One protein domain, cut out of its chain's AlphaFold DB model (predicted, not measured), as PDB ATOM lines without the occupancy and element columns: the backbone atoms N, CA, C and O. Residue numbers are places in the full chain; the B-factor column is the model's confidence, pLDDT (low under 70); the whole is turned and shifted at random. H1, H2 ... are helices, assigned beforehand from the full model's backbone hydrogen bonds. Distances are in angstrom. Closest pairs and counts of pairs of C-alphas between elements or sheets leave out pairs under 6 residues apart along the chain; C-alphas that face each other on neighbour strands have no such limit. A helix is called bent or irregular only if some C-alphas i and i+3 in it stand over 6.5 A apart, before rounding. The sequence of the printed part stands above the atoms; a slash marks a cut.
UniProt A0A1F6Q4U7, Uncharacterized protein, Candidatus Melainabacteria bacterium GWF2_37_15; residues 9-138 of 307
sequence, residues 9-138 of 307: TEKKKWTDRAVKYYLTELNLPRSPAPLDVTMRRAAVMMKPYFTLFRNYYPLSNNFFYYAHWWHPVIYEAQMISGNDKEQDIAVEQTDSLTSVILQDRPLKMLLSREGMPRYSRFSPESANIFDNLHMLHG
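This is residues 9 to 138 of the 307 residues of an uncharacterized protein of Candidatus Melainabacteria bacterium GWF2_37_15 (UniProt A0A1F6Q4U7). Two helices, H4 and H9, run opposite ways through the middle of a flattened body of helices, and the short H7 and H8 bridge them. H5 folds back along H4 on one side; on the far side of H9, H2 packs on it and H1 crosses near its first residues, while H3 makes a corner with H4 and residues 55 to 60 stick out. The printed part has 130 residues with nine named helices, H1 to H9 in chain order, and no named strand: all helix. It is compact, with a radius of gyration of the C-alphas of 16.0 A and spans of 44 by 39 by 22 A.

H1, residues 9 to 24, only just touches H9, residues 124 to 137, with 3 pairs of C-alphas within 8 A, by residues 15 to 19 and 125 to 126 alone; the closest C-alphas, of Val 19 and Ser 126, are 6.2 A apart. H2, residues 35 to 42, touches H9, closest at the C-alphas of Leu 35 and Asn 132, 5.9 A. H3, residues 49 to 56, and H4, residues 58 to 81, only just touch, with 3 pairs of C-alphas within 8 A, and only at the corner; the closest C-alphas are those of Arg 54 and Asn 61, 5.6 A. H4 and H5, residues 85 to 96, form a hairpin at a shallow tilt of 29 degrees, opposite ways, by residues 73 to 81 of H4 alone; the C-alphas of Ser 81 and Gln 87 are closest, 4.8 A. H6, residues 98 to 103, is close to H4 but not clearly touching; the C-alphas of Tyr 66 and Leu 102 are closest, 7.4 A. H7, residues 112 to 115, touches residues 69 to 76 of H4 alone, closest at the C-alphas of Pro 72 and Gly 115, 5.5 A, and residues 127 to 131 of H9 alone, closest at those of Ser 112 and Ala 127, 5.7 A. H8, residues 117 to 122, touches residues 75 to 80 of H4 alone, closest at the C-alphas of Glu 76 and Tyr 119, 6.1 A. H4 and H9 are close but not clearly touching, at a shallow tilt of 9 degrees, opposite ways; the C-alphas of His 68 and His 134 are closest, 6.9 A. Every O i to N i+4 pair is within hydrogen-bond range in H3, H5 and H8, against 11 of 12 in H1, 2 of 4 in H2, 18 of 20 in H4, 1 of 2 in H6 and 8 of 10 in H9; H7 is too short for such a pair.

H1 begins at C-alpha 9 (-48.309, 6.835, 1.320), is 24.5 A long and is only just irregular, with C-alphas 9 and 12 7.0 A apart. H4 is 34.7 A long, with a kink of 26 degrees near residue 70. H5 is 16.6 A long, and H9 is 21.4 A, ending at C-alpha 137 (-29.802, -16.652, -15.137).

The C-alphas of Thr 9 and Tyr 56 are the two farthest apart, 46.1 A. The printed part has no cut and no long link. The mean pLDDT of the printed part is 75.5, with 45 residues under 70, among them 35 to 65.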
ATOM      1  N   THR A   9     -46.973   7.421   1.158       92.44
ATOM      2  CA  THR A   9     -48.309   6.835   1.320       92.44
ATOM      3  C   THR A   9     -48.915   6.372  -0.007       92.44
ATOM      4  O   THR A   9     -49.729   5.448  -0.023       92.44
ATOM      5  N   GLU A  10     -48.489   6.944  -1.135       94.75
ATOM      6  CA  GLU A  10     -48.964   6.577  -2.469       94.75
ATOM      7  C   GLU A  10     -48.123   5.493  -3.151       94.75
ATOM      8  O   GLU A  10     -48.591   4.874  -4.113       94.75
ATOM      9  N   LYS A  11     -46.921   5.186  -2.646       92.94
ATOM     10  CA  LYS A  11     -46.018   4.187  -3.251       92.94
ATOM     11  C   LYS A  11     -46.691   2.840  -3.476       92.94
ATOM     12  O   LYS A  11     -46.426   2.188  -4.487       92.94
ATOM     13  N   LYS A  12     -47.583   2.420  -2.570       93.94
ATOM     14  CA  LYS A  12     -48.278   1.126  -2.671       93.94
ATOM     15  C   LYS A  12     -49.182   1.094  -3.892       93.94
ATOM     16  O   LYS A  12     -49.086   0.181  -4.703       93.94
ATOM     17  N   LYS A  13     -49.991   2.139  -4.066       95.75
ATOM     18  CA  LYS A  13     -50.902   2.296  -5.204       95.75
ATOM     19  C   LYS A  13     -50.145   2.261  -6.533       95.75
ATOM     20  O   LYS A  13     -50.587   1.613  -7.479       95.75
ATOM     21  N   TRP A  14     -48.999   2.935  -6.604       94.81
ATOM     22  CA  TRP A  14     -48.159   2.948  -7.803       94.81
ATOM     23  C   TRP A  14     -47.472   1.604  -8.064       94.81
ATOM     24  O   TRP A  14     -47.447   1.145  -9.206       94.81
ATOM     25  N   THR A  15     -46.994   0.935  -7.015       93.38
ATOM     26  CA  THR A  15     -46.400  -0.409  -7.113       93.38
ATOM     27  C   THR A  15     -47.433  -1.430  -7.591       93.38
ATOM     28  O   THR A  15     -47.176  -2.168  -8.539       93.38
ATOM     29  N   ASP A  16     -48.645  -1.405  -7.032       94.56
ATOM     30  CA  ASP A  16     -49.750  -2.270  -7.457       94.56
ATOM     31  C   ASP A  16     -50.151  -2.016  -8.911       94.56
ATOM     32  O   ASP A  16     -50.443  -2.954  -9.656       94.56
ATOM     33  N   ARG A  17     -50.137  -0.750  -9.350       93.94
ATOM     34  CA  ARG A  17     -50.388  -0.390 -10.750       93.94
ATOM     35  C   ARG A  17     -49.334  -0.997 -11.676       93.94
ATOM     36  O   ARG A  17     -49.706  -1.531 -12.719       93.94
ATOM     37  N   ALA A  18     -48.055  -0.932 -11.307       90.19
ATOM     38  CA  ALA A  18     -46.971  -1.529 -12.084       90.19
ATOM     39  C   ALA A  18     -47.088  -3.059 -12.147       90.19
ATOM     40  O   ALA A  18     -46.985  -3.633 -13.230       90.19
ATOM     41  N   VAL A  19     -47.388  -3.718 -11.021       90.56
ATOM     42  CA  VAL A  19     -47.640  -5.169 -10.978       90.56
ATOM     43  C   VAL A  19     -48.836  -5.541 -11.852       90.56
ATOM     44  O   VAL A  19     -48.748  -6.475 -12.644       90.56
ATOM     45  N   LYS A  20     -49.944  -4.798 -11.764       90.69
ATOM     46  CA  LYS A  20     -51.126  -5.041 -12.599       90.69
ATOM     47  C   LYS A  20     -50.787  -4.918 -14.081       90.69
ATOM     48  O   LYS A  20     -51.097  -5.831 -14.832       90.69
ATOM     49  N   TYR A  21     -50.112  -3.838 -14.476       88.69
ATOM     50  CA  TYR A  21     -49.665  -3.640 -15.855       88.69
ATOM     51  C   TYR A  21     -48.774  -4.795 -16.333       88.69
ATOM     52  O   TYR A  21     -48.994  -5.341 -17.410       88.69
ATOM     53  N   TYR A  22     -47.819  -5.222 -15.499       84.00
ATOM     54  CA  TYR A  22     -46.958  -6.367 -15.786       84.00
ATOM     55  C   TYR A  22     -47.758  -7.655 -16.027       84.00
ATOM     56  O   TYR A  22     -47.435  -8.421 -16.928       84.00
ATOM     57  N   LEU A  23     -48.803  -7.901 -15.235       83.38
ATOM     58  CA  LEU A  23     -49.603  -9.122 -15.320       83.38
ATOM     59  C   LEU A  23     -50.651  -9.104 -16.444       83.38
ATOM     60  O   LEU A  23     -51.031 -10.181 -16.901       83.38
ATOM     61  N   THR A  24     -51.144  -7.932 -16.860       83.62
ATOM     62  CA  THR A  24     -52.234  -7.827 -17.850       83.62
ATOM     63  C   THR A  24     -51.771  -7.437 -19.247       83.62
ATOM     64  O   THR A  24     -52.327  -7.945 -20.215       83.62
ATOM     65  N   GLU A  25     -50.769  -6.563 -19.368       77.94
ATOM     66  CA  GLU A  25     -50.387  -5.964 -20.655       77.94
ATOM     67  C   GLU A  25     -49.146  -6.613 -21.276       77.94
ATOM     68  O   GLU A  25     -48.974  -6.601 -22.497       77.94
ATOM     69  N   LEU A  26     -48.262  -7.198 -20.461       64.81
ATOM     70  CA  LEU A  26     -47.094  -7.899 -20.981       64.81
ATOM     71  C   LEU A  26     -47.461  -9.348 -21.309       64.81
ATOM     72  O   LEU A  26     -47.719 -10.163 -20.429       64.81
ATOM     73  N   ASN A  27     -47.355  -9.710 -22.589       59.53
ATOM     74  CA  ASN A  27     -47.493 -11.090 -23.086       59.53
ATOM     75  C   ASN A  27     -46.332 -12.026 -22.656       59.53
ATOM     76  O   ASN A  27     -46.056 -13.044 -23.289       59.53
ATOM     77  N   LEU A  28     -45.623 -11.675 -21.581       55.75
ATOM     78  CA  LEU A  28     -44.512 -12.413 -20.990       55.75
ATOM     79  C   LEU A  28     -44.921 -12.851 -19.574       55.75
ATOM     80  O   LEU A  28     -44.543 -12.209 -18.593       55.75
ATOM     81  N   PRO A  29     -45.699 -13.938 -19.425       51.81
ATOM     82  CA  PRO A  29     -46.260 -14.315 -18.138       51.81
ATOM     83  C   PRO A  29     -45.164 -14.908 -17.248       51.81
ATOM     84  O   PRO A  29     -44.811 -16.086 -17.367       51.81
ATOM     85  N   ARG A  30     -44.622 -14.114 -16.319       63.81
ATOM     86  CA  ARG A  30     -43.925 -14.677 -15.153       63.81
ATOM     87  C   ARG A  30     -44.848 -14.667 -13.957       63.81
ATOM     88  O   ARG A  30     -45.634 -13.750 -13.758       63.81
ATOM     89  N   SER A  31     -44.778 -15.764 -13.216       70.06
ATOM     90  CA  SER A  31     -45.718 -16.033 -12.149       70.06
ATOM     91  C   SER A  31     -45.489 -15.063 -10.988       70.06
ATOM     92  O   SER A  31     -44.346 -14.902 -10.573       70.06
ATOM     93  N   PRO A  32     -46.553 -14.476 -10.420       79.69
ATOM     94  CA  PRO A  32     -46.482 -13.818  -9.119       79.69
ATOM     95  C   PRO A  32     -46.461 -14.828  -7.960       79.69
ATOM     96  O   PRO A  32     -46.467 -14.433  -6.795       79.69
ATOM     97  N   ALA A  33     -46.473 -16.137  -8.253       77.25
ATOM     98  CA  ALA A  33     -46.382 -17.167  -7.233       77.25
ATOM     99  C   ALA A  33     -44.964 -17.219  -6.629       77.25
ATOM    100  O   ALA A  33     -43.987 -17.024  -7.363       77.25
ATOM    101  N   PRO A  34     -44.853 -17.521  -5.323       71.50
ATOM    102  CA  PRO A  34     -43.583 -17.659  -4.622       71.50
ATOM    103  C   PRO A  34     -42.568 -18.557  -5.330       71.50
ATOM    104  O   PRO A  34     -42.931 -19.571  -5.938       71.50
ATOM    105  N   LEU A  35     -41.288 -18.180  -5.232       62.34
ATOM    106  CA  LEU A  35     -40.233 -18.856  -5.980       62.34
ATOM    107  C   LEU A  35     -40.074 -20.331  -5.588       62.34
ATOM    108  O   LEU A  35     -39.873 -21.173  -6.444       62.34
ATOM    109  N   ASP A  36     -40.240 -20.688  -4.323       57.16
ATOM    110  CA  ASP A  36     -40.256 -22.082  -3.849       57.16
ATOM    111  C   ASP A  36     -41.329 -22.956  -4.537       57.16
ATOM    112  O   ASP A  36     -41.110 -24.147  -4.782       57.16
ATOM    113  N   VAL A  37     -42.461 -22.366  -4.928       52.56
ATOM    114  CA  VAL A  37     -43.530 -23.032  -5.692       52.56
ATOM    115  C   VAL A  37     -43.179 -23.119  -7.183       52.56
ATOM    116  O   VAL A  37     -43.488 -24.114  -7.849       52.56
ATOM    117  N   THR A  38     -42.512 -22.099  -7.728       48.34
ATOM    118  CA  THR A  38     -42.145 -22.014  -9.151       48.34
ATOM    119  C   THR A  38     -40.776 -22.612  -9.477       48.34
ATOM    120  O   THR A  38     -40.548 -22.946 -10.636       48.34
ATOM    121  N   MET A  39     -39.892 -22.866  -8.508       46.81
ATOM    122  CA  MET A  39     -38.614 -23.571  -8.682       46.81
ATOM    123  C   MET A  39     -38.830 -24.989  -9.207       46.81
ATOM    124  O   MET A  39     -38.089 -25.451 -10.073       46.81
ATOM    125  N   ARG A  40     -39.931 -25.637  -8.798       45.53
ATOM    126  CA  ARG A  40     -40.394 -26.908  -9.382       45.53
ATOM    127  C   ARG A  40     -40.699 -26.797 -10.891       45.53
ATOM    128  O   ARG A  40     -40.743 -27.813 -11.575       45.53
ATOM    129  N   ARG A  41     -40.903 -25.579 -11.415       33.16
ATOM    130  CA  ARG A  41     -41.124 -25.244 -12.837       33.16
ATOM    131  C   ARG A  41     -39.880 -24.638 -13.516       33.16
ATOM    132  O   ARG A  41     -39.717 -24.802 -14.721       33.16
ATOM    133  N   ALA A  42     -39.001 -23.962 -12.771       40.34
ATOM    134  CA  ALA A  42     -37.811 -23.270 -13.285       40.34
ATOM    135  C   ALA A  42     -36.683 -24.217 -13.731       40.34
ATOM    136  O   ALA A  42     -35.902 -23.843 -14.602       40.34
ATOM    137  N   ALA A  43     -36.652 -25.461 -13.233       41.41
ATOM    138  CA  ALA A  43     -35.736 -26.505 -13.714       41.41
ATOM    139  C   ALA A  43     -35.832 -26.751 -15.239       41.41
ATOM    140  O   ALA A  43     -34.886 -27.226 -15.855       41.41
ATOM    141  N   VAL A  44     -36.954 -26.375 -15.870       36.34
ATOM    142  CA  VAL A  44     -37.190 -26.495 -17.321       36.34
ATOM    143  C   VAL A  44     -36.634 -25.294 -18.115       36.34
ATOM    144  O   VAL A  44     -36.522 -25.354 -19.337       36.34
ATOM    145  N   MET A  45     -36.263 -24.189 -17.455       36.03
ATOM    146  CA  MET A  45     -35.849 -22.934 -18.110       36.03
ATOM    147  C   MET A  45     -34.344 -22.638 -18.064       36.03
ATOM    148  O   MET A  45     -33.909 -21.631 -18.622       36.03
ATOM    149  N   MET A  46     -33.546 -23.514 -17.456       49.31
ATOM    150  CA  MET A  46     -32.092 -23.372 -17.364       49.31
ATOM    151  C   MET A  46     -31.441 -23.741 -18.712       49.31
ATOM    152  O   MET A  46     -31.238 -24.913 -19.022       49.31
ATOM    153  N   LYS A  47     -31.188 -22.740 -19.570       42.91
ATOM    154  CA  LYS A  47     -30.672 -22.921 -20.942       42.91
ATOM    155  C   LYS A  47     -29.130 -22.878 -21.030       42.91
ATOM    156  O   LYS A  47     -28.507 -22.090 -20.324       42.91
ATOM    157  N   PRO A  48     -28.509 -23.609 -21.981       45.06
ATOM    158  CA  PRO A  48     -27.048 -23.767 -22.107       45.06
ATOM    159  C   PRO A  48     -26.245 -22.507 -22.494       45.06
ATOM    160  O   PRO A  48     -25.035 -22.469 -22.290       45.06
ATOM    161  N   TYR A  49     -26.872 -21.454 -23.032       38.50
ATOM    162  CA  TYR A  49     -26.156 -20.242 -23.474       38.50
ATOM    163  C   TYR A  49     -25.572 -19.413 -22.315       38.50
ATOM    164  O   TYR A  49     -24.531 -18.777 -22.478       38.50
ATOM    165  N   PHE A  50     -26.186 -19.470 -21.129       44.62
ATOM    166  CA  PHE A  50     -25.662 -18.808 -19.930       44.62
ATOM    167  C   PHE A  50     -24.379 -19.480 -19.410       44.62
ATOM    168  O   PHE A  50     -23.504 -18.798 -18.878       44.62
ATOM    169  N   THR A  51     -24.214 -20.789 -19.642       44.03
ATOM    170  CA  THR A  51     -22.992 -21.548 -19.319       44.03
ATOM    171  C   THR A  51     -21.793 -21.051 -20.118       44.03
ATOM    172  O   THR A  51     -20.717 -20.858 -19.558       44.03
ATOM    173  N   LEU A  52     -21.977 -20.801 -21.419       44.59
ATOM    174  CA  LEU A  52     -20.915 -20.266 -22.270       44.59
ATOM    175  C   LEU A  52     -20.473 -18.888 -21.756       44.59
ATOM    176  O   LEU A  52     -19.295 -18.673 -21.500       44.59
ATOM    177  N   PHE A  53     -21.419 -17.979 -21.511       47.31
ATOM    178  CA  PHE A  53     -21.103 -16.645 -20.999       47.31
ATOM    179  C   PHE A  53     -20.372 -16.691 -19.648       47.31
ATOM    180  O   PHE A  53     -19.353 -16.028 -19.481       47.31
ATOM    181  N   ARG A  54     -20.832 -17.508 -18.696       54.16
ATOM    182  CA  ARG A  54     -20.219 -17.600 -17.362       54.16
ATOM    183  C   ARG A  54     -18.827 -18.232 -17.375       54.16
ATOM    184  O   ARG A  54     -17.967 -17.778 -16.628       54.16
ATOM    185  N   ASN A  55     -18.603 -19.248 -18.208       51.81
ATOM    186  CA  ASN A  55     -17.298 -19.904 -18.306       51.81
ATOM    187  C   ASN A  55     -16.258 -19.004 -18.979       51.81
ATOM    188  O   ASN A  55     -15.107 -18.979 -18.555       51.81
ATOM    189  N   TYR A  56     -16.665 -18.248 -20.004       55.91
ATOM    190  CA  TYR A  56     -15.765 -17.335 -20.711       55.91
ATOM    191  C   TYR A  56     -15.598 -15.980 -19.998       55.91
ATOM    192  O   TYR A  56     -14.543 -15.364 -20.116       55.91
ATOM    193  N   TYR A  57     -16.594 -15.531 -19.220       56.41
ATOM    194  CA  TYR A  57     -16.597 -14.231 -18.532       56.41
ATOM    195  C   TYR A  57     -16.969 -14.347 -17.037       56.41
ATOM    196  O   TYR A  57     -17.954 -13.755 -16.582       56.41
ATOM    197  N   PRO A  58     -16.184 -15.080 -16.224       58.50
ATOM    198  CA  PRO A  58     -16.518 -15.344 -14.821       58.50
ATOM    199  C   PRO A  58     -16.567 -14.075 -13.954       58.50
ATOM    200  O   PRO A  58     -17.382 -13.980 -13.037       58.50
ATOM    201  N   LEU A  59     -15.743 -13.067 -14.264       60.28
ATOM    202  CA  LEU A  59     -15.761 -11.779 -13.566       60.28
ATOM    203  C   LEU A  59     -17.038 -10.986 -13.872       60.28
ATOM    204  O   LEU A  59     -17.681 -10.489 -12.953       60.28
ATOM    205  N   SER A  60     -17.460 -10.939 -15.138       60.59
ATOM    206  CA  SER A  60     -18.717 -10.295 -15.539       60.59
ATOM    207  C   SER A  60     -19.931 -11.005 -14.940       60.59
ATOM    208  O   SER A  60     -20.869 -10.355 -14.493       60.59
ATOM    209  N   ASN A  61     -19.898 -12.337 -14.848       64.00
ATOM    210  CA  ASN A  61     -20.937 -13.100 -14.161       64.00
ATOM    211  C   ASN A  61     -21.071 -12.711 -12.678       64.00
ATOM    212  O   ASN A  61     -22.189 -12.599 -12.180       64.00
ATOM    213  N   ASN A  62     -19.960 -12.464 -11.976       64.56
ATOM    214  CA  ASN A  62     -20.003 -12.017 -10.579       64.56
ATOM    215  C   ASN A  62     -20.681 -10.646 -10.424       64.56
ATOM    216  O   ASN A  62     -21.379 -10.441  -9.436       64.56
ATOM    217  N   PHE A  63     -20.548  -9.745 -11.403       65.38
ATOM    218  CA  PHE A  63     -21.269  -8.465 -11.413       65.38
ATOM    219  C   PHE A  63     -22.785  -8.631 -11.599       65.38
ATOM    220  O   PHE A  63     -23.564  -7.950 -10.937       65.38
ATOM    221  N   PHE A  64     -23.231  -9.563 -12.446       62.97
ATOM    222  CA  PHE A  64     -24.665  -9.868 -12.552       62.97
ATOM    223  C   PHE A  64     -25.207 -10.505 -11.272       62.97
ATOM    224  O   PHE A  64     -26.317 -10.196 -10.845       62.97
ATOM    225  N   TYR A  65     -24.397 -11.344 -10.624       66.44
ATOM    226  CA  TYR A  65     -24.736 -11.916  -9.327       66.44
ATOM    227  C   TYR A  65     -24.841 -10.840  -8.241       66.44
ATOM    228  O   TYR A  65     -25.777 -10.880  -7.455       66.44
ATOM    229  N   TYR A  66     -23.942  -9.852  -8.244       71.69
ATOM    230  CA  TYR A  66     -24.011  -8.673  -7.378       71.69
ATOM    231  C   TYR A  66     -25.342  -7.927  -7.511       71.69
ATOM    232  O   TYR A  66     -26.045  -7.741  -6.520       71.69
ATOM    233  N   ALA A  67     -25.737  -7.587  -8.740       69.12
ATOM    234  CA  ALA A  67     -27.003  -6.897  -8.991       69.12
ATOM    235  C   ALA A  67     -28.215  -7.679  -8.447       69.12
ATOM    236  O   ALA A  67     -29.204  -7.083  -8.019       69.12
ATOM    237  N   HIS A  68     -28.130  -9.012  -8.424       72.62
ATOM    238  CA  HIS A  68     -29.227  -9.865  -7.992       72.62
ATOM    239  C   HIS A  68     -29.535  -9.765  -6.488       72.62
ATOM    240  O   HIS A  68     -30.708  -9.680  -6.123       72.62
ATOM    241  N   TRP A  69     -28.522  -9.755  -5.615       75.44
ATOM    242  CA  TRP A  69     -28.733  -9.644  -4.164       75.44
ATOM    243  C   TRP A  69     -28.633  -8.211  -3.642       75.44
ATOM    244  O   TRP A  69     -29.227  -7.917  -2.608       75.44
ATOM    245  N   TRP A  70     -27.957  -7.302  -4.350       85.06
ATOM    246  CA  TRP A  70     -27.794  -5.928  -3.876       85.06
ATOM    247  C   TRP A  70     -29.027  -5.058  -4.092       85.06
ATOM    248  O   TRP A  70     -29.416  -4.318  -3.193       85.06
ATOM    249  N   HIS A  71     -29.714  -5.186  -5.234       85.31
ATOM    250  CA  HIS A  71     -30.934  -4.410  -5.475       85.31
ATOM    251  C   HIS A  71     -32.034  -4.658  -4.418       85.31
ATOM    252  O   HIS A  71     -32.630  -3.680  -3.971       85.31
ATOM    253  N   PRO A  72     -32.283  -5.899  -3.940       89.19
ATOM    254  CA  PRO A  72     -33.131  -6.135  -2.772       89.19
ATOM    255  C   PRO A  72     -32.682  -5.362  -1.528       89.19
ATOM    256  O   PRO A  72     -33.495  -4.685  -0.909       89.19
ATOM    257  N   VAL A  73     -31.394  -5.398  -1.185       90.31
ATOM    258  CA  VAL A  73     -30.869  -4.692  -0.003       90.31
ATOM    259  C   VAL A  73     -31.099  -3.180  -0.118       90.31
ATOM    260  O   VAL A  73     -31.537  -2.553   0.843       90.31
ATOM    261  N   ILE A  74     -30.912  -2.607  -1.310       91.62
ATOM    262  CA  ILE A  74     -31.224  -1.198  -1.584       91.62
ATOM    263  C   ILE A  74     -32.725  -0.915  -1.432       91.62
ATOM    264  O   ILE A  74     -33.098   0.082  -0.816       91.62
ATOM    265  N   TYR A  75     -33.609  -1.790  -1.922       92.19
ATOM    266  CA  TYR A  75     -35.050  -1.636  -1.694       92.19
ATOM    267  C   TYR A  75     -35.423  -1.732  -0.213       92.19
ATOM    268  O   TYR A  75     -36.319  -1.020   0.234       92.19
ATOM    269  N   GLU A  76     -34.745  -2.570   0.566       94.12
ATOM    270  CA  GLU A  76     -34.965  -2.646   2.010       94.12
ATOM    271  C   GLU A  76     -34.518  -1.369   2.719       94.12
ATOM    272  O   GLU A  76     -35.263  -0.867   3.560       94.12
ATOM    273  N   ALA A  77     -33.362  -0.812   2.344       94.12
ATOM    274  CA  ALA A  77     -32.909   0.486   2.836       94.12
ATOM    275  C   ALA A  77     -33.968   1.559   2.551       94.12
ATOM    276  O   ALA A  77     -34.431   2.210   3.483       94.12
ATOM    277  N   GLN A  78     -34.463   1.628   1.309       93.38
ATOM    278  CA  GLN A  78     -35.550   2.532   0.919       93.38
ATOM    279  C   GLN A  78     -36.832   2.324   1.741       93.38
ATOM    280  O   GLN A  78     -37.506   3.287   2.094       93.38
ATOM    281  N   MET A  79     -37.182   1.077   2.066       93.88
ATOM    282  CA  MET A  79     -38.340   0.757   2.910       93.88
ATOM    283  C   MET A  79     -38.180   1.179   4.369       93.88
ATOM    284  O   MET A  79     -39.187   1.398   5.041       93.88
ATOM    285  N   ILE A  80     -36.947   1.250   4.869       93.06
ATOM    286  CA  ILE A  80     -36.643   1.675   6.238       93.06
ATOM    287  C   ILE A  80     -36.660   3.201   6.342       93.06
ATOM    288  O   ILE A  80     -37.174   3.732   7.321       93.06
ATOM    289  N   SER A  81     -36.117   3.880   5.336       91.94
ATOM    290  CA  SER A  81     -35.851   5.319   5.341       91.94
ATOM    291  C   SER A  81     -36.968   6.182   4.748       91.94
ATOM    292  O   SER A  81     -36.900   7.400   4.813       91.94
ATOM    293  N   GLY A  82     -37.982   5.589   4.112       89.25
ATOM    294  CA  GLY A  82     -39.077   6.343   3.500       89.25
ATOM    295  C   GLY A  82     -38.713   6.927   2.131       89.25
ATOM    296  O   GLY A  82     -38.181   6.219   1.279       89.25
ATOM    297  N   ASN A  83     -39.082   8.187   1.879       89.00
ATOM    298  CA  ASN A  83     -38.967   8.844   0.566       89.00
ATOM    299  C   ASN A  83     -38.700  10.345   0.710       89.00
ATOM    300  O   ASN A  83     -39.441  11.186   0.203       89.00
ATOM    301  N   ASP A  84     -37.678  10.658   1.486       89.19
ATOM    302  CA  ASP A  84     -37.110  11.989   1.631       89.19
ATOM    303  C   ASP A  84     -35.575  11.872   1.650       89.19
ATOM    304  O   ASP A  84     -35.016  10.845   1.270       89.19
ATOM    305  N   LYS A  85     -34.872  12.910   2.110       90.81
ATOM    306  CA  LYS A  85     -33.404  12.908   2.169       90.81
ATOM    307  C   LYS A  85     -32.821  11.782   3.028       90.81
ATOM    308  O   LYS A  85     -31.671  11.406   2.813       90.81
ATOM    309  N   GLU A  86     -33.568  11.248   3.994       91.56
ATOM    310  CA  GLU A  86     -33.116  10.091   4.771       91.56
ATOM    311  C   GLU A  86     -33.003   8.847   3.884       91.56
ATOM    312  O   GLU A  86     -32.127   8.013   4.117       91.56
ATOM    313  N   GLN A  87     -33.821   8.745   2.830       92.50
ATOM    314  CA  GLN A  87     -33.703   7.697   1.819       92.50
ATOM    315  C   GLN A  87     -32.394   7.777   1.055       92.50
ATOM    316  O   GLN A  87     -31.708   6.762   0.943       92.50
ATOM    317  N   ASP A  88     -32.024   8.964   0.585       91.62
ATOM    318  CA  ASP A  88     -30.776   9.155  -0.153       91.62
ATOM    319  C   ASP A  88     -29.572   8.785   0.715       91.62
ATOM    320  O   ASP A  88     -28.711   8.015   0.291       91.62
ATOM    321  N   ILE A  89     -29.563   9.248   1.969       94.00
ATOM    322  CA  ILE A  89     -28.499   8.943   2.932       94.00
ATOM    323  C   ILE A  89     -28.437   7.438   3.218       94.00
ATOM    324  O   ILE A  89     -27.352   6.858   3.221       94.00
ATOM    325  N   ALA A  90     -29.578   6.782   3.449       93.94
ATOM    326  CA  ALA A  90     -29.617   5.349   3.733       93.94
ATOM    327  C   ALA A  90     -29.146   4.511   2.537       93.94
ATOM    328  O   ALA A  90     -28.429   3.523   2.714       93.94
ATOM    329  N   VAL A  91     -29.522   4.907   1.318       92.38
ATOM    330  CA  VAL A  91     -29.073   4.262   0.081       92.38
ATOM    331  C   VAL A  91     -27.573   4.472  -0.123       92.38
ATOM    332  O   VAL A  91     -26.879   3.495  -0.382       92.38
ATOM    333  N   GLU A  92     -27.053   5.687   0.061       93.31
ATOM    334  CA  GLU A  92     -25.621   5.995  -0.070       93.31
ATOM    335  C   GLU A  92     -24.775   5.235   0.963       93.31
ATOM    336  O   GLU A  92     -23.766   4.617   0.624       93.31
ATOM    337  N   GLN A  93     -25.216   5.206   2.224       94.12
ATOM    338  CA  GLN A  93     -24.553   4.437   3.277       94.12
ATOM    339  C   GLN A  93     -24.554   2.944   2.964       94.12
ATOM    340  O   GLN A  93     -23.526   2.288   3.126       94.12
ATOM    341  N   THR A  94     -25.681   2.414   2.486       92.00
ATOM    342  CA  THR A  94     -25.772   1.014   2.070       92.00
ATOM    343  C   THR A  94     -24.815   0.747   0.915       92.00
ATOM    344  O   THR A  94     -23.996  -0.161   1.017       92.00
ATOM    345  N   ASP A  95     -24.836   1.574  -0.133       89.06
ATOM    346  CA  ASP A  95     -23.981   1.427  -1.315       89.06
ATOM    347  C   ASP A  95     -22.482   1.541  -0.991       89.06
ATOM    348  O   ASP A  95     -21.664   0.827  -1.572       89.06
ATOM    349  N   SER A  96     -22.102   2.335   0.015       91.62
ATOM    350  CA  SER A  96     -20.709   2.425   0.478       91.62
ATOM    351  C   SER A  96     -20.143   1.083   0.981       91.62
ATOM    352  O   SER A  96     -18.933   0.846   0.917       91.62
ATOM    353  N   LEU A  97     -21.015   0.154   1.402       88.25
ATOM    354  CA  LEU A  97     -20.639  -1.191   1.847       88.25
ATOM    355  C   LEU A  97     -20.372  -2.160   0.686       88.25
ATOM    356  O   LEU A  97     -19.905  -3.276   0.925       88.25
ATOM    357  N   THR A  98     -20.603  -1.753  -0.564       83.19
ATOM    358  CA  THR A  98     -20.421  -2.589  -1.762       83.19
ATOM    359  C   THR A  98     -19.058  -3.275  -1.800       83.19
ATOM    360  O   THR A  98     -18.967  -4.471  -2.072       83.19
ATOM    361  N   SER A  99     -17.983  -2.548  -1.484       81.38
ATOM    362  CA  SER A  99     -16.619  -3.095  -1.503       81.38
ATOM    363  C   SER A  99     -16.401  -4.214  -0.476       81.38
ATOM    364  O   SER A  99     -15.678  -5.168  -0.759       81.38
ATOM    365  N   VAL A 100     -17.063  -4.128   0.681       81.75
ATOM    366  CA  VAL A 100     -17.006  -5.127   1.755       81.75
ATOM    367  C   VAL A 100     -17.844  -6.346   1.380       81.75
ATOM    368  O   VAL A 100     -17.365  -7.476   1.438       81.75
ATOM    369  N   ILE A 101     -19.076  -6.128   0.916       75.38
ATOM    370  CA  ILE A 101     -19.997  -7.221   0.588       75.38
ATOM    371  C   ILE A 101     -19.542  -7.979  -0.665       75.38
ATOM    372  O   ILE A 101     -19.765  -9.177  -0.771       75.38
ATOM    373  N   LEU A 102     -18.852  -7.336  -1.611       74.19
ATOM    374  CA  LEU A 102     -18.262  -8.049  -2.748       74.19
ATOM    375  C   LEU A 102     -17.164  -9.041  -2.329       74.19
ATOM    376  O   LEU A 102     -16.975 -10.042  -3.026       74.19
ATOM    377  N   GLN A 103     -16.463  -8.777  -1.219       76.44
ATOM    378  CA  GLN A 103     -15.468  -9.690  -0.646       76.44
ATOM    379  C   GLN A 103     -16.135 -10.828   0.137       76.44
ATOM    380  O   GLN A 103     -15.761 -11.982  -0.058       76.44
ATOM    381  N   ASP A 104     -17.147 -10.517   0.953       74.56
ATOM    382  CA  ASP A 104     -17.902 -11.487   1.764       74.56
ATOM    383  C   ASP A 104     -19.353 -11.631   1.275       74.56
ATOM    384  O   ASP A 104     -20.333 -11.307   1.951       74.56
ATOM    385  N   ARG A 105     -19.489 -12.049   0.016       69.38
ATOM    386  CA  ARG A 105     -20.791 -12.108  -0.656       69.38
ATOM    387  C   ARG A 105     -21.591 -13.347  -0.259       69.38
ATOM    388  O   ARG A 105     -21.006 -14.417  -0.056       69.38
ATOM    389  N   PRO A 106     -22.936 -13.282  -0.308       70.00
ATOM    390  CA  PRO A 106     -23.767 -14.470  -0.190       70.00
ATOM    391  C   PRO A 106     -23.372 -15.527  -1.226       70.00
ATOM    392  O   PRO A 106     -23.325 -15.265  -2.430       70.00
ATOM    393  N   LEU A 107     -23.096 -16.743  -0.751       66.06
ATOM    394  CA  LEU A 107     -22.735 -17.866  -1.621       66.06
ATOM    395  C   LEU A 107     -23.955 -18.548  -2.243       66.06
ATOM    396  O   LEU A 107     -23.798 -19.252  -3.232       66.06
ATOM    397  N   LYS A 108     -25.154 -18.310  -1.696       64.44
ATOM    398  CA  LYS A 108     -26.437 -18.816  -2.198       64.44
ATOM    399  C   LYS A 108     -27.284 -17.692  -2.789       64.44
ATOM    400  O   LYS A 108     -27.123 -16.526  -2.435       64.44
ATOM    401  N   MET A 109     -28.248 -18.065  -3.627       69.31
ATOM    402  CA  MET A 109     -29.315 -17.158  -4.035       69.31
ATOM    403  C   MET A 109     -30.207 -16.838  -2.826       69.31
ATOM    404  O   MET A 109     -30.773 -17.750  -2.221       69.31
ATOM    405  N   LEU A 110     -30.305 -15.559  -2.461       75.19
ATOM    406  CA  LEU A 110     -31.232 -15.085  -1.434       75.19
ATOM    407  C   LEU A 110     -32.586 -14.813  -2.078       75.19
ATOM    408  O   LEU A 110     -32.653 -14.168  -3.124       75.19
ATOM    409  N   LEU A 111     -33.663 -15.274  -1.448       80.12
ATOM    410  CA  LEU A 111     -34.998 -14.854  -1.855       80.12
ATOM    411  C   LEU A 111     -35.213 -13.387  -1.488       80.12
ATOM    412  O   LEU A 111     -34.698 -12.901  -0.478       80.12
ATOM    413  N   SER A 112     -36.069 -12.699  -2.237       86.94
ATOM    414  CA  SER A 112     -36.457 -11.318  -1.945       86.94
ATOM    415  C   SER A 112     -36.960 -11.154  -0.510       86.94
ATOM    416  O   SER A 112     -36.656 -10.165   0.143       86.94
ATOM    417  N   ARG A 113     -37.657 -12.151   0.048       87.25
ATOM    418  CA  ARG A 113     -38.105 -12.119   1.454       87.25
ATOM    419  C   ARG A 113     -36.974 -12.194   2.487       87.25
ATOM    420  O   ARG A 113     -37.197 -11.797   3.625       87.25
ATOM    421  N   GLU A 114     -35.808 -12.717   2.111       84.50
ATOM    422  CA  GLU A 114     -34.607 -12.757   2.956       84.50
ATOM    423  C   GLU A 114     -33.827 -11.435   2.854       84.50
ATOM    424  O   GLU A 114     -33.408 -10.907   3.878       84.50
ATOM    425  N   GLY A 115     -33.661 -10.886   1.642       86.69
ATOM    426  CA  GLY A 115     -32.883  -9.657   1.406       86.69
ATOM    427  C   GLY A 115     -33.659  -8.342   1.563       86.69
ATOM    428  O   GLY A 115     -33.077  -7.329   1.931       86.69
ATOM    429  N   MET A 116     -34.970  -8.359   1.311       92.62
ATOM    430  CA  MET A 116     -35.883  -7.212   1.415       92.62
ATOM    431  C   MET A 116     -37.216  -7.557   2.096       92.62
ATOM    432  O   MET A 116     -38.290  -7.513   1.480       92.62
ATOM    433  N   PRO A 117     -37.198  -7.959   3.379       93.81
ATOM    434  CA  PRO A 117     -38.388  -8.444   4.071       93.81
ATOM    435  C   PRO A 117     -39.520  -7.410   4.172       93.81
ATOM    436  O   PRO A 117     -40.690  -7.803   4.135       93.81
ATOM    437  N   ARG A 118     -39.233  -6.107   4.312       94.31
ATOM    438  CA  ARG A 118     -40.278  -5.069   4.373       94.31
ATOM    439  C   ARG A 118     -40.892  -4.845   3.003       94.31
ATOM    440  O   ARG A 118     -42.118  -4.854   2.904       94.31
ATOM    441  N   TYR A 119     -40.071  -4.727   1.960       94.44
ATOM    442  CA  TYR A 119     -40.581  -4.605   0.592       94.44
ATOM    443  C   TYR A 119     -41.410  -5.835   0.198       94.44
ATOM    444  O   TYR A 119     -42.509  -5.711  -0.335       94.44
ATOM    445  N   SER A 120     -40.943  -7.034   0.547       93.56
ATOM    446  CA  SER A 120     -41.654  -8.283   0.249       93.56
ATOM    447  C   SER A 120     -43.011  -8.391   0.948       93.56
ATOM    448  O   SER A 120     -43.913  -9.031   0.423       93.56
ATOM    449  N   ARG A 121     -43.191  -7.760   2.118       94.00
ATOM    450  CA  ARG A 121     -44.516  -7.625   2.753       94.00
ATOM    451  C   ARG A 121     -45.361  -6.535   2.101       94.00
ATOM    452  O   ARG A 121     -46.580  -6.656   2.056       94.00
ATOM    453  N   PHE A 122     -44.716  -5.477   1.627       94.00
ATOM    454  CA  PHE A 122     -45.363  -4.352   0.969       94.00
ATOM    455  C   PHE A 122     -45.929  -4.724  -0.405       94.00
ATOM    456  O   PHE A 122     -47.044  -4.328  -0.716       94.00
ATOM    457  N   SER A 123     -45.210  -5.510  -1.210       94.12
ATOM    458  CA  SER A 123     -45.709  -6.060  -2.475       94.12
ATOM    459  C   SER A 123     -45.183  -7.485  -2.697       94.12
ATOM    460  O   SER A 123     -44.167  -7.679  -3.378       94.12
ATOM    461  N   PRO A 124     -45.862  -8.500  -2.130       92.75
ATOM    462  CA  PRO A 124     -45.472  -9.901  -2.281       92.75
ATOM    463  C   PRO A 124     -45.401 -10.350  -3.743       92.75
ATOM    464  O   PRO A 124     -44.496 -11.084  -4.128       92.75
ATOM    465  N   GLU A 125     -46.328  -9.887  -4.579       90.12
ATOM    466  CA  GLU A 125     -46.386 -10.226  -5.999       90.12
ATOM    467  C   GLU A 125     -45.167  -9.687  -6.745       90.12
ATOM    468  O   GLU A 125     -44.553 -10.422  -7.516       90.12
ATOM    469  N   SER A 126     -44.784  -8.430  -6.493       90.50
ATOM    470  CA  SER A 126     -43.596  -7.818  -7.098       90.50
ATOM    471  C   SER A 126     -42.317  -8.530  -6.661       90.50
ATOM    472  O   SER A 126     -41.483  -8.847  -7.509       90.50
ATOM    473  N   ALA A 127     -42.184  -8.843  -5.368       89.38
ATOM    474  CA  ALA A 127     -41.045  -9.587  -4.835       89.38
ATOM    475  C   ALA A 127     -40.941 -10.997  -5.444       89.38
ATOM    476  O   ALA A 127     -39.870 -11.422  -5.872       89.38
ATOM    477  N   ASN A 128     -42.066 -11.699  -5.587       86.44
ATOM    478  CA  ASN A 128     -42.087 -13.004  -6.241       86.44
ATOM    479  C   ASN A 128     -41.754 -12.898  -7.734       86.44
ATOM    480  O   ASN A 128     -41.009 -13.727  -8.251       86.44
ATOM    481  N   ILE A 129     -42.278 -11.895  -8.447       84.56
ATOM    482  CA  ILE A 129     -41.927 -11.650  -9.854       84.56
ATOM    483  C   ILE A 129     -40.417 -11.405  -9.981       84.56
ATOM    484  O   ILE A 129     -39.791 -11.987 -10.867       84.56
ATOM    485  N   PHE A 130     -39.830 -10.611  -9.081       83.31
ATOM    486  CA  PHE A 130     -38.390 -10.367  -9.024       83.31
ATOM    487  C   PHE A 130     -37.615 -11.680  -8.864       83.31
ATOM    488  O   PHE A 130     -36.793 -12.001  -9.721       83.31
ATOM    489  N   ASP A 131     -37.928 -12.488  -7.852       79.06
ATOM    490  CA  ASP A 131     -37.274 -13.785  -7.622       79.06
ATOM    491  C   ASP A 131     -37.389 -14.718  -8.844       79.06
ATOM    492  O   ASP A 131     -36.410 -15.324  -9.289       79.06
ATOM    493  N   ASN A 132     -38.576 -14.788  -9.452       74.44
ATOM    494  CA  ASN A 132     -38.835 -15.586 -10.652       74.44
ATOM    495  C   ASN A 132     -38.041 -15.115 -11.880       74.44
ATOM    496  O   ASN A 132     -37.608 -15.943 -12.686       74.44
ATOM    497  N   LEU A 133     -37.868 -13.803 -12.055       73.12
ATOM    498  CA  LEU A 133     -37.081 -13.237 -13.151       73.12
ATOM    499  C   LEU A 133     -35.590 -13.525 -12.982       73.12
ATOM    500  O   LEU A 133     -34.900 -13.769 -13.972       73.12
ATOM    501  N   HIS A 134     -35.101 -13.560 -11.747       71.88
ATOM    502  CA  HIS A 134     -33.682 -13.780 -11.500       71.88
ATOM    503  C   HIS A 134     -33.254 -15.249 -11.610       71.88
ATOM    504  O   HIS A 134     -32.105 -15.544 -11.928       71.88
ATOM    505  N   MET A 135     -34.202 -16.188 -11.544       58.28
ATOM    506  CA  MET A 135     -33.947 -17.581 -11.930       58.28
ATOM    507  C   MET A 135     -33.636 -17.773 -13.420       58.28
ATOM    508  O   MET A 135     -33.132 -18.828 -13.800       58.28
ATOM    509  N   LEU A 136     -33.904 -16.786 -14.283       54.78
ATOM    510  CA  LEU A 136     -33.596 -16.895 -15.715       54.78
ATOM    511  C   LEU A 136     -32.096 -16.944 -16.013       54.78
ATOM    512  O   LEU A 136     -31.719 -17.330 -17.117       54.78
ATOM    513  N   HIS A 137     -31.257 -16.585 -15.042       53.09
ATOM    514  CA  HIS A 137     -29.802 -16.652 -15.137       53.09
ATOM    515  C   HIS A 137     -29.162 -17.543 -14.051       53.09
ATOM    516  O   HIS A 137     -27.943 -17.520 -13.877       53.09
ATOM    517  N   GLY A 138     -29.953 -18.366 -13.346       49.28
ATOM    518  CA  GLY A 138     -29.462 -19.401 -12.425       49.28
ATOM    519  C   GLY A 138     -29.177 -20.730 -13.141       49.28
ATOM    520  O   GLY A 138     -29.947 -21.150 -14.002       49.28
TER     521      GLY A 138